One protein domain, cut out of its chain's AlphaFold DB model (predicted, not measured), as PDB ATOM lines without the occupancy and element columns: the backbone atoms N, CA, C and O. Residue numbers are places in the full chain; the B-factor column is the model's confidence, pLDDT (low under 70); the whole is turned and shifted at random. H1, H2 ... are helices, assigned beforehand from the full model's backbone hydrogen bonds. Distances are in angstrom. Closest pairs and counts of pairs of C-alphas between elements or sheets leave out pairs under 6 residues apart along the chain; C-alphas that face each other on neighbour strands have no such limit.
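AT A GLANCE: This is residues 24 to 81 of the 237 residues of an uncharacterized protein of Paramuricea clavata (UniProt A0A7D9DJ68). Three helices follow one another end to end as an open zigzag with no shared core: H2 is the middle bar, and H1 and H3 fold back from its two ends in different directions, with a V-shaped corner at each end. The free parts of the two arms, residues 24 to 30 of H1 and 69 to 81 of H3, stick out. The printed part has 58 residues, with three named helices in the order H1, H2, H3 and no named strand; the class is all helix. It is only just extended, close to loose, with a radius of gyration of the C-alphas of 15.8 A and spans of 42 by 31 by 21 A.

HOW THE PARTS SIT: H1, residues 24 to 37, and H2, residues 41 to 58, only just touch, with 3 pairs of C-alphas within 8 A, and they touch only at the corner by their tight link. H1 touches H2 with residues 34 to 35 alone, and H2 touches H1 with residues 41 to 42 alone; the closest C-alphas of the two helices, those of Thr 35 and Phe 41, are 5.8 A apart. The two helices run opposite ways at a steep tilt of 47 degrees. H2 and H3, residues 62 to 81, are close but not clearly touching; their closest C-alphas, of Val 57 and Lys 65, are 7.0 A apart. They run opposite ways at a steep tilt of 49 degrees. H1 and H3 are apart. In H1, H2 and H3 every O i to N i+4 pair is within hydrogen-bond range.

IN THESE COORDINATES: H1 begins at C-alpha 24 (63.178, 20.388, -33.978) and is 20.2 A long from first to last C-alpha. H2 begins at C-alpha 41 (47.825, 27.513, -41.374) and is 25.6 A long. H3, the longest helix with 20 residues, is 28.8 A long and ends at C-alpha 81 (46.297, 23.245, -8.240).

THE WHOLE: The two C-alphas farthest apart are those of Thr 37 and Glu 63, 42.8 A. The printed part has no cut, and both links are tight, with 3 residues each. The mean pLDDT of the printed part is 89.9, and no printed residue is under 70.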
ATOM      1  N   ARG A  24      64.003  19.524 -34.829       79.31
ATOM      2  CA  ARG A  24      63.178  20.388 -33.978       79.31
ATOM      3  C   ARG A  24      63.281  21.879 -34.332       79.31
ATOM      4  O   ARG A  24      62.259  22.563 -34.382       79.31
ATOM      5  N   LYS A  25      64.491  22.395 -34.568       83.81
ATOM      6  CA  LYS A  25      64.734  23.792 -34.973       83.81
ATOM      7  C   LYS A  25      64.236  24.048 -36.400       83.81
ATOM      8  O   LYS A  25      63.607  25.080 -36.632       83.81
ATOM      9  N   ALA A  26      64.425  23.094 -37.314       84.44
ATOM     10  CA  ALA A  26      63.925  23.183 -38.688       84.44
ATOM     11  C   ALA A  26      62.385  23.259 -38.742       84.44
ATOM     12  O   ALA A  26      61.826  24.178 -39.345       84.44
ATOM     13  N   VAL A  27      61.688  22.379 -38.012       86.12
ATOM     14  CA  VAL A  27      60.216  22.386 -37.911       86.12
ATOM     15  C   VAL A  27      59.698  23.670 -37.255       86.12
ATOM     16  O   VAL A  27      58.683  24.216 -37.691       86.12
ATOM     17  N   LYS A  28      60.391  24.195 -36.233       88.31
ATOM     18  CA  LYS A  28      60.025  25.473 -35.597       88.31
ATOM     19  C   LYS A  28      60.106  26.634 -36.593       88.31
ATOM     20  O   LYS A  28      59.165  27.424 -36.667       88.31
ATOM     21  N   LYS A  29      61.184  26.710 -37.381       87.38
ATOM     22  CA  LYS A  29      61.380  27.751 -38.403       87.38
ATOM     23  C   LYS A  29      60.331  27.657 -39.517       87.38
ATOM     24  O   LYS A  29      59.735  28.670 -39.870       87.38
ATOM     25  N   TYR A  30      60.036  26.447 -39.999       88.06
ATOM     26  CA  TYR A  30      58.972  26.207 -40.980       88.06
ATOM     27  C   TYR A  30      57.596  26.653 -40.464       88.06
ATOM     28  O   TYR A  30      56.893  27.402 -41.137       88.06
ATOM     29  N   ARG A  31      57.230  26.271 -39.232       87.25
ATOM     30  CA  ARG A  31      55.955  26.674 -38.619       87.25
ATOM     31  C   ARG A  31      55.839  28.185 -38.452       87.25
ATOM     32  O   ARG A  31      54.768  28.723 -38.711       87.25
ATOM     33  N   ALA A  32      56.912  28.863 -38.047       88.25
ATOM     34  CA  ALA A  32      56.927  30.320 -37.933       88.25
ATOM     35  C   ALA A  32      56.695  30.990 -39.298       88.25
ATOM     36  O   ALA A  32      55.816  31.840 -39.415       88.25
ATOM     37  N   LYS A  33      57.391  30.523 -40.346       86.50
ATOM     38  CA  LYS A  33      57.227  31.016 -41.721       86.50
ATOM     39  C   LYS A  33      55.802  30.810 -42.247       86.50
ATOM     40  O   LYS A  33      55.206  31.743 -42.774       86.50
ATOM     41  N   MET A  34      55.232  29.618 -42.062       87.50
ATOM     42  CA  MET A  34      53.874  29.303 -42.532       87.50
ATOM     43  C   MET A  34      52.785  30.028 -41.736       87.50
ATOM     44  O   MET A  34      51.741  30.366 -42.282       87.50
ATOM     45  N   THR A  35      53.029  30.310 -40.455       86.19
ATOM     46  CA  THR A  35      52.097  31.090 -39.630       86.19
ATOM     47  C   THR A  35      52.047  32.559 -40.051       86.19
ATOM     48  O   THR A  35      50.992  33.172 -39.940       86.19
ATOM     49  N   ALA A  36      53.165  33.115 -40.525       81.25
ATOM     50  CA  ALA A  36      53.235  34.490 -41.013       81.25
ATOM     51  C   ALA A  36      52.646  34.663 -42.425       81.25
ATOM     52  O   ALA A  36      52.175  35.740 -42.758       81.25
ATOM     53  N   THR A  37      52.675  33.611 -43.248       82.38
ATOM     54  CA  THR A  37      52.296  33.678 -44.673       82.38
ATOM     55  C   THR A  37      50.883  33.181 -44.960       82.38
ATOM     56  O   THR A  37      50.237  33.690 -45.869       82.38
ATOM     57  N   ALA A  38      50.375  32.204 -44.207       85.44
ATOM     58  CA  ALA A  38      49.069  31.604 -44.459       85.44
ATOM     59  C   ALA A  38      48.119  31.806 -43.272       85.44
ATOM     60  O   ALA A  38      48.293  31.209 -42.205       85.44
ATOM     61  N   VAL A  39      47.056  32.585 -43.501       83.19
ATOM     62  CA  VAL A  39      46.015  32.928 -42.510       83.19
ATOM     63  C   VAL A  39      45.392  31.668 -41.883       83.19
ATOM     64  O   VAL A  39      45.203  31.587 -40.669       83.19
ATOM     65  N   ASP A  40      45.191  30.619 -42.687       89.50
ATOM     66  CA  ASP A  40      44.562  29.364 -42.253       89.50
ATOM     67  C   ASP A  40      45.526  28.288 -41.735       89.50
ATOM     68  O   ASP A  40      45.089  27.202 -41.327       89.50
ATOM     69  N   PHE A  41      46.839  28.537 -41.730       90.00
ATOM     70  CA  PHE A  41      47.825  27.513 -41.374       90.00
ATOM     71  C   PHE A  41      47.609  26.965 -39.961       90.00
ATOM     72  O   PHE A  41      47.639  25.751 -39.755       90.00
ATOM     73  N   LYS A  42      47.291  27.837 -38.995       86.94
ATOM     74  CA  LYS A  42      46.989  27.430 -37.613       86.94
ATOM     75  C   LYS A  42      45.802  26.466 -37.546       86.94
ATOM     76  O   LYS A  42      45.856  25.478 -36.815       86.94
ATOM     77  N   LYS A  43      44.745  26.721 -38.325       88.94
ATOM     78  CA  LYS A  43      43.536  25.884 -38.365       88.94
ATOM     79  C   LYS A  43      43.830  24.525 -39.002       88.94
ATOM     80  O   LYS A  43      43.422  23.501 -38.454       88.94
ATOM     81  N   LYS A  44      44.579  24.499 -40.112       89.62
ATOM     82  CA  LYS A  44      44.995  23.258 -40.792       89.62
ATOM     83  C   LYS A  44      45.940  22.416 -39.926       89.62
ATOM     84  O   LYS A  44      45.718  21.217 -39.775       89.62
ATOM     85  N   GLU A  45      46.931  23.035 -39.286       90.69
ATOM     86  CA  GLU A  45      47.863  22.339 -38.389       90.69
ATOM     87  C   GLU A  45      47.150  21.808 -37.136       90.69
ATOM     88  O   GLU A  45      47.395  20.672 -36.734       90.69
ATOM     89  N   SER A  46      46.213  22.570 -36.558       89.12
ATOM     90  CA  SER A  46      45.388  22.103 -35.434       89.12
ATOM     91  C   SER A  46      44.591  20.848 -35.804       89.12
ATOM     92  O   SER A  46      44.668  19.839 -35.100       89.12
ATOM     93  N   LYS A  47      43.918  20.854 -36.967       93.00
ATOM     94  CA  LYS A  47      43.199  19.678 -37.488       93.00
ATOM     95  C   LYS A  47      44.127  18.478 -37.687       93.00
ATOM     96  O   LYS A  47      43.772  17.364 -37.307       93.00
ATOM     97  N   ARG A  48      45.328  18.690 -38.240       93.69
ATOM     98  CA  ARG A  48      46.323  17.623 -38.435       93.69
ATOM     99  C   ARG A  48      46.752  17.007 -37.103       93.69
ATOM    100  O   ARG A  48      46.772  15.784 -36.968       93.69
ATOM    101  N   VAL A  49      47.053  17.839 -36.106       91.50
ATOM    102  CA  VAL A  49      47.432  17.388 -34.758       91.50
ATOM    103  C   VAL A  49      46.287  16.627 -34.091       91.50
ATOM    104  O   VAL A  49      46.521  15.579 -33.485       91.50
ATOM    105  N   GLU A  50      45.051  17.108 -34.224       90.69
ATOM    106  CA  GLU A  50      43.870  16.437 -33.680       90.69
ATOM    107  C   GLU A  50      43.644  15.069 -34.335       90.69
ATOM    108  O   GLU A  50      43.428  14.083 -33.629       90.69
ATOM    109  N   ALA A  51      43.776  14.975 -35.661       93.19
ATOM    110  CA  ALA A  51      43.668  13.719 -36.398       93.19
ATOM    111  C   ALA A  51      44.746  12.710 -35.970       93.19
ATOM    112  O   ALA A  51      44.423  11.559 -35.671       93.19
ATOM    113  N   CYS A  52      46.010  13.135 -35.853       91.88
ATOM    114  CA  CYS A  52      47.089  12.287 -35.333       91.88
ATOM    115  C   CYS A  52      46.799  11.811 -33.902       91.88
ATOM    116  O   CYS A  52      47.019  10.645 -33.576       91.88
ATOM    117  N   ARG A  53      46.267  12.693 -33.045       90.19
ATOM    118  CA  ARG A  53      45.905  12.344 -31.666       90.19
ATOM    119  C   ARG A  53      44.761  11.330 -31.617       90.19
ATOM    120  O   ARG A  53      44.859  10.383 -30.842       90.19
ATOM    121  N   LYS A  54      43.716  11.506 -32.431       91.19
ATOM    122  CA  LYS A  54      42.579  10.573 -32.528       91.19
ATOM    123  C   LYS A  54      43.025   9.202 -33.020       91.19
ATOM    124  O   LYS A  54      42.728   8.217 -32.358       91.19
ATOM    125  N   LYS A  55      43.820   9.142 -34.096       93.44
ATOM    126  CA  LYS A  55      44.398   7.883 -34.599       93.44
ATOM    127  C   LYS A  55      45.191   7.153 -33.513       93.44
ATOM    128  O   LYS A  55      44.962   5.975 -33.281       93.44
ATOM    129  N   ARG A  56      46.049   7.874 -32.781       92.44
ATOM    130  CA  ARG A  56      46.817   7.286 -31.675       92.44
ATOM    131  C   ARG A  56      45.914   6.718 -30.582       92.44
ATOM    132  O   ARG A  56      46.168   5.625 -30.115       92.44
ATOM    133  N   VAL A  57      44.893   7.464 -30.156       90.75
ATOM    134  CA  VAL A  57      43.968   7.016 -29.099       90.75
ATOM    135  C   VAL A  57      43.113   5.839 -29.561       90.75
ATOM    136  O   VAL A  57      42.858   4.947 -28.762       90.75
ATOM    137  N   ASN A  58      42.699   5.797 -30.826       92.56
ATOM    138  CA  ASN A  58      41.912   4.684 -31.355       92.56
ATOM    139  C   ASN A  58      42.715   3.379 -31.356       92.56
ATOM    140  O   ASN A  58      42.180   2.362 -30.919       92.56
ATOM    141  N   ASN A  59      43.993   3.454 -31.740       93.88
ATOM    142  CA  ASN A  59      44.904   2.311 -31.815       93.88
ATOM    143  C   ASN A  59      45.431   1.826 -30.449       93.88
ATOM    144  O   ASN A  59      46.128   0.822 -30.413       93.88
ATOM    145  N   MET A  60      45.132   2.520 -29.342       94.50
ATOM    146  CA  MET A  60      45.532   2.075 -28.000       94.50
ATOM    147  C   MET A  60      44.696   0.881 -27.525       94.50
ATOM    148  O   MET A  60      43.483   0.817 -27.787       94.50
ATOM    149  N   SER A  61      45.313   0.003 -26.737       95.94
ATOM    150  CA  SER A  61      44.611  -1.062 -26.014       95.94
ATOM    151  C   SER A  61      43.644  -0.487 -24.961       95.94
ATOM    152  O   SER A  61      43.663   0.709 -24.643       95.94
ATOM    153  N   ALA A  62      42.747  -1.316 -24.419       94.06
ATOM    154  CA  ALA A  62      41.815  -0.882 -23.373       94.06
ATOM    155  C   ALA A  62      42.546  -0.406 -22.099       94.06
ATOM    156  O   ALA A  62      42.170   0.615 -21.511       94.06
ATOM    157  N   GLU A  63      43.628  -1.089 -21.726       94.25
ATOM    158  CA  GLU A  63      44.474  -0.757 -20.576       94.25
ATOM    159  C   GLU A  63      45.226   0.559 -20.797       94.25
ATOM    160  O   GLU A  63      45.147   1.478 -19.976       94.25
ATOM    161  N   GLU A  64      45.842   0.727 -21.970       93.62
ATOM    162  CA  GLU A  64      46.516   1.968 -22.358       93.62
ATOM    163  C   GLU A  64      45.545   3.158 -22.404       93.62
ATOM    164  O   GLU A  64      45.887   4.275 -21.997       93.62
ATOM    165  N   LYS A  65      44.303   2.936 -22.854       92.88
ATOM    166  CA  LYS A  65      43.234   3.948 -22.827       92.88
ATOM    167  C   LYS A  65      42.882   4.349 -21.396       92.88
ATOM    168  O   LYS A  65      42.680   5.542 -21.144       92.88
ATOM    169  N   SER A  66      42.806   3.395 -20.469       92.69
ATOM    170  CA  SER A  66      42.549   3.660 -19.048       92.69
ATOM    171  C   SER A  66      43.675   4.492 -18.426       92.69
ATOM    172  O   SER A  66      43.426   5.562 -17.858       92.69
ATOM    173  N   GLU A  67      44.930   4.100 -18.650       94.62
ATOM    174  CA  GLU A  67      46.086   4.874 -18.194       94.62
ATOM    175  C   GLU A  67      46.141   6.276 -18.798       94.62
ATOM    176  O   GLU A  67      46.435   7.256 -18.103       94.62
ATOM    177  N   TYR A  68      45.858   6.397 -20.095       91.50
ATOM    178  CA  TYR A  68      45.835   7.678 -20.787       91.50
ATOM    179  C   TYR A  68      44.785   8.614 -20.179       91.50
ATOM    180  O   TYR A  68      45.070   9.800 -19.968       91.50
ATOM    181  N   LYS A  69      43.596   8.090 -19.847       92.25
ATOM    182  CA  LYS A  69      42.545   8.830 -19.130       92.25
ATOM    183  C   LYS A  69      43.014   9.245 -17.733       92.25
ATOM    184  O   LYS A  69      42.870  10.422 -17.396       92.25
ATOM    185  N   ARG A  70      43.648   8.346 -16.969       94.81
ATOM    186  CA  ARG A  70      44.210   8.639 -15.633       94.81
ATOM    187  C   ARG A  70      45.254   9.760 -15.688       94.81
ATOM    188  O   ARG A  70      45.071  10.799 -15.057       94.81
ATOM    189  N   LYS A  71      46.276   9.624 -16.541       94.56
ATOM    190  CA  LYS A  71      47.342  10.629 -16.754       94.56
ATOM    191  C   LYS A  71      46.792  11.963 -17.277       94.56
ATOM    192  O   LYS A  71      47.354  13.030 -17.025       94.56
ATOM    193  N   ALA A  72      45.715  11.955 -18.064       91.31
ATOM    194  CA  ALA A  72      45.051  13.184 -18.505       91.31
ATOM    195  C   ALA A  72      44.274  13.871 -17.369       91.31
ATOM    196  O   ALA A  72      44.331  15.098 -17.249       91.31
ATOM    197  N   ALA A  73      43.576  13.098 -16.532       90.62
ATOM    198  CA  ALA A  73      42.870  13.606 -15.360       90.62
ATOM    199  C   ALA A  73      43.846  14.214 -14.342       90.62
ATOM    200  O   ALA A  73      43.617  15.322 -13.856       90.62
ATOM    201  N   GLU A  74      44.972  13.546 -14.105       93.75
ATOM    202  CA  GLU A  74      46.034  14.006 -13.213       93.75
ATOM    203  C   GLU A  74      46.674  15.310 -13.699       93.75
ATOM    204  O   GLU A  74      46.704  16.287 -12.955       93.75
ATOM    205  N   ARG A  75      47.043  15.405 -14.986       92.25
ATOM    206  CA  ARG A  75      47.522  16.669 -15.588       92.25
ATOM    207  C   ARG A  75      46.528  17.819 -15.426       92.25
ATOM    208  O   ARG A  75      46.918  18.971 -15.241       92.25
ATOM    209  N   LYS A  76      45.229  17.530 -15.507       90.38
ATOM    210  CA  LYS A  76      44.177  18.532 -15.297       90.38
ATOM    211  C   LYS A  76      44.065  18.929 -13.823       90.38
ATOM    212  O   LYS A  76      43.813  20.100 -13.543       90.38
ATOM    213  N   ARG A  77      44.245  17.986 -12.893       90.19
ATOM    214  CA  ARG A  77      44.267  18.235 -11.443       90.19
ATOM    215  C   ARG A  77      45.461  19.107 -11.055       90.19
ATOM    216  O   ARG A  77      45.241  20.158 -10.461       90.19
ATOM    217  N   THR A  78      46.672  18.749 -11.476       90.69
ATOM    218  CA  THR A  78      47.899  19.511 -11.176       90.69
ATOM    219  C   THR A  78      47.866  20.909 -11.791       90.69
ATOM    220  O   THR A  78      48.185  21.891 -11.128       90.69
ATOM    221  N   SER A  79      47.366  21.048 -13.025       90.56
ATOM    222  CA  SER A  79      47.164  22.364 -13.647       90.56
ATOM    223  C   SER A  79      46.176  23.244 -12.869       90.56
ATOM    224  O   SER A  79      46.378  24.456 -12.773       90.56
ATOM    225  N   ARG A  80      45.115  22.659 -12.296       85.31
ATOM    226  CA  ARG A  80      44.161  23.390 -11.447       85.31
ATOM    227  C   ARG A  80      44.788  23.818 -10.123       85.31
ATOM    228  O   ARG A  80      44.560  24.959  -9.741       85.31
ATOM    229  N   GLN A  81      45.576  22.948  -9.487       83.88
ATOM    230  CA  GLN A  81      46.297  23.245  -8.240       83.88
ATOM    231  C   GLN A  81      47.302  24.389  -8.429       83.88
ATOM    232  O   GLN A  81      47.203  25.411  -7.754       83.88
TER     233      GLN A  81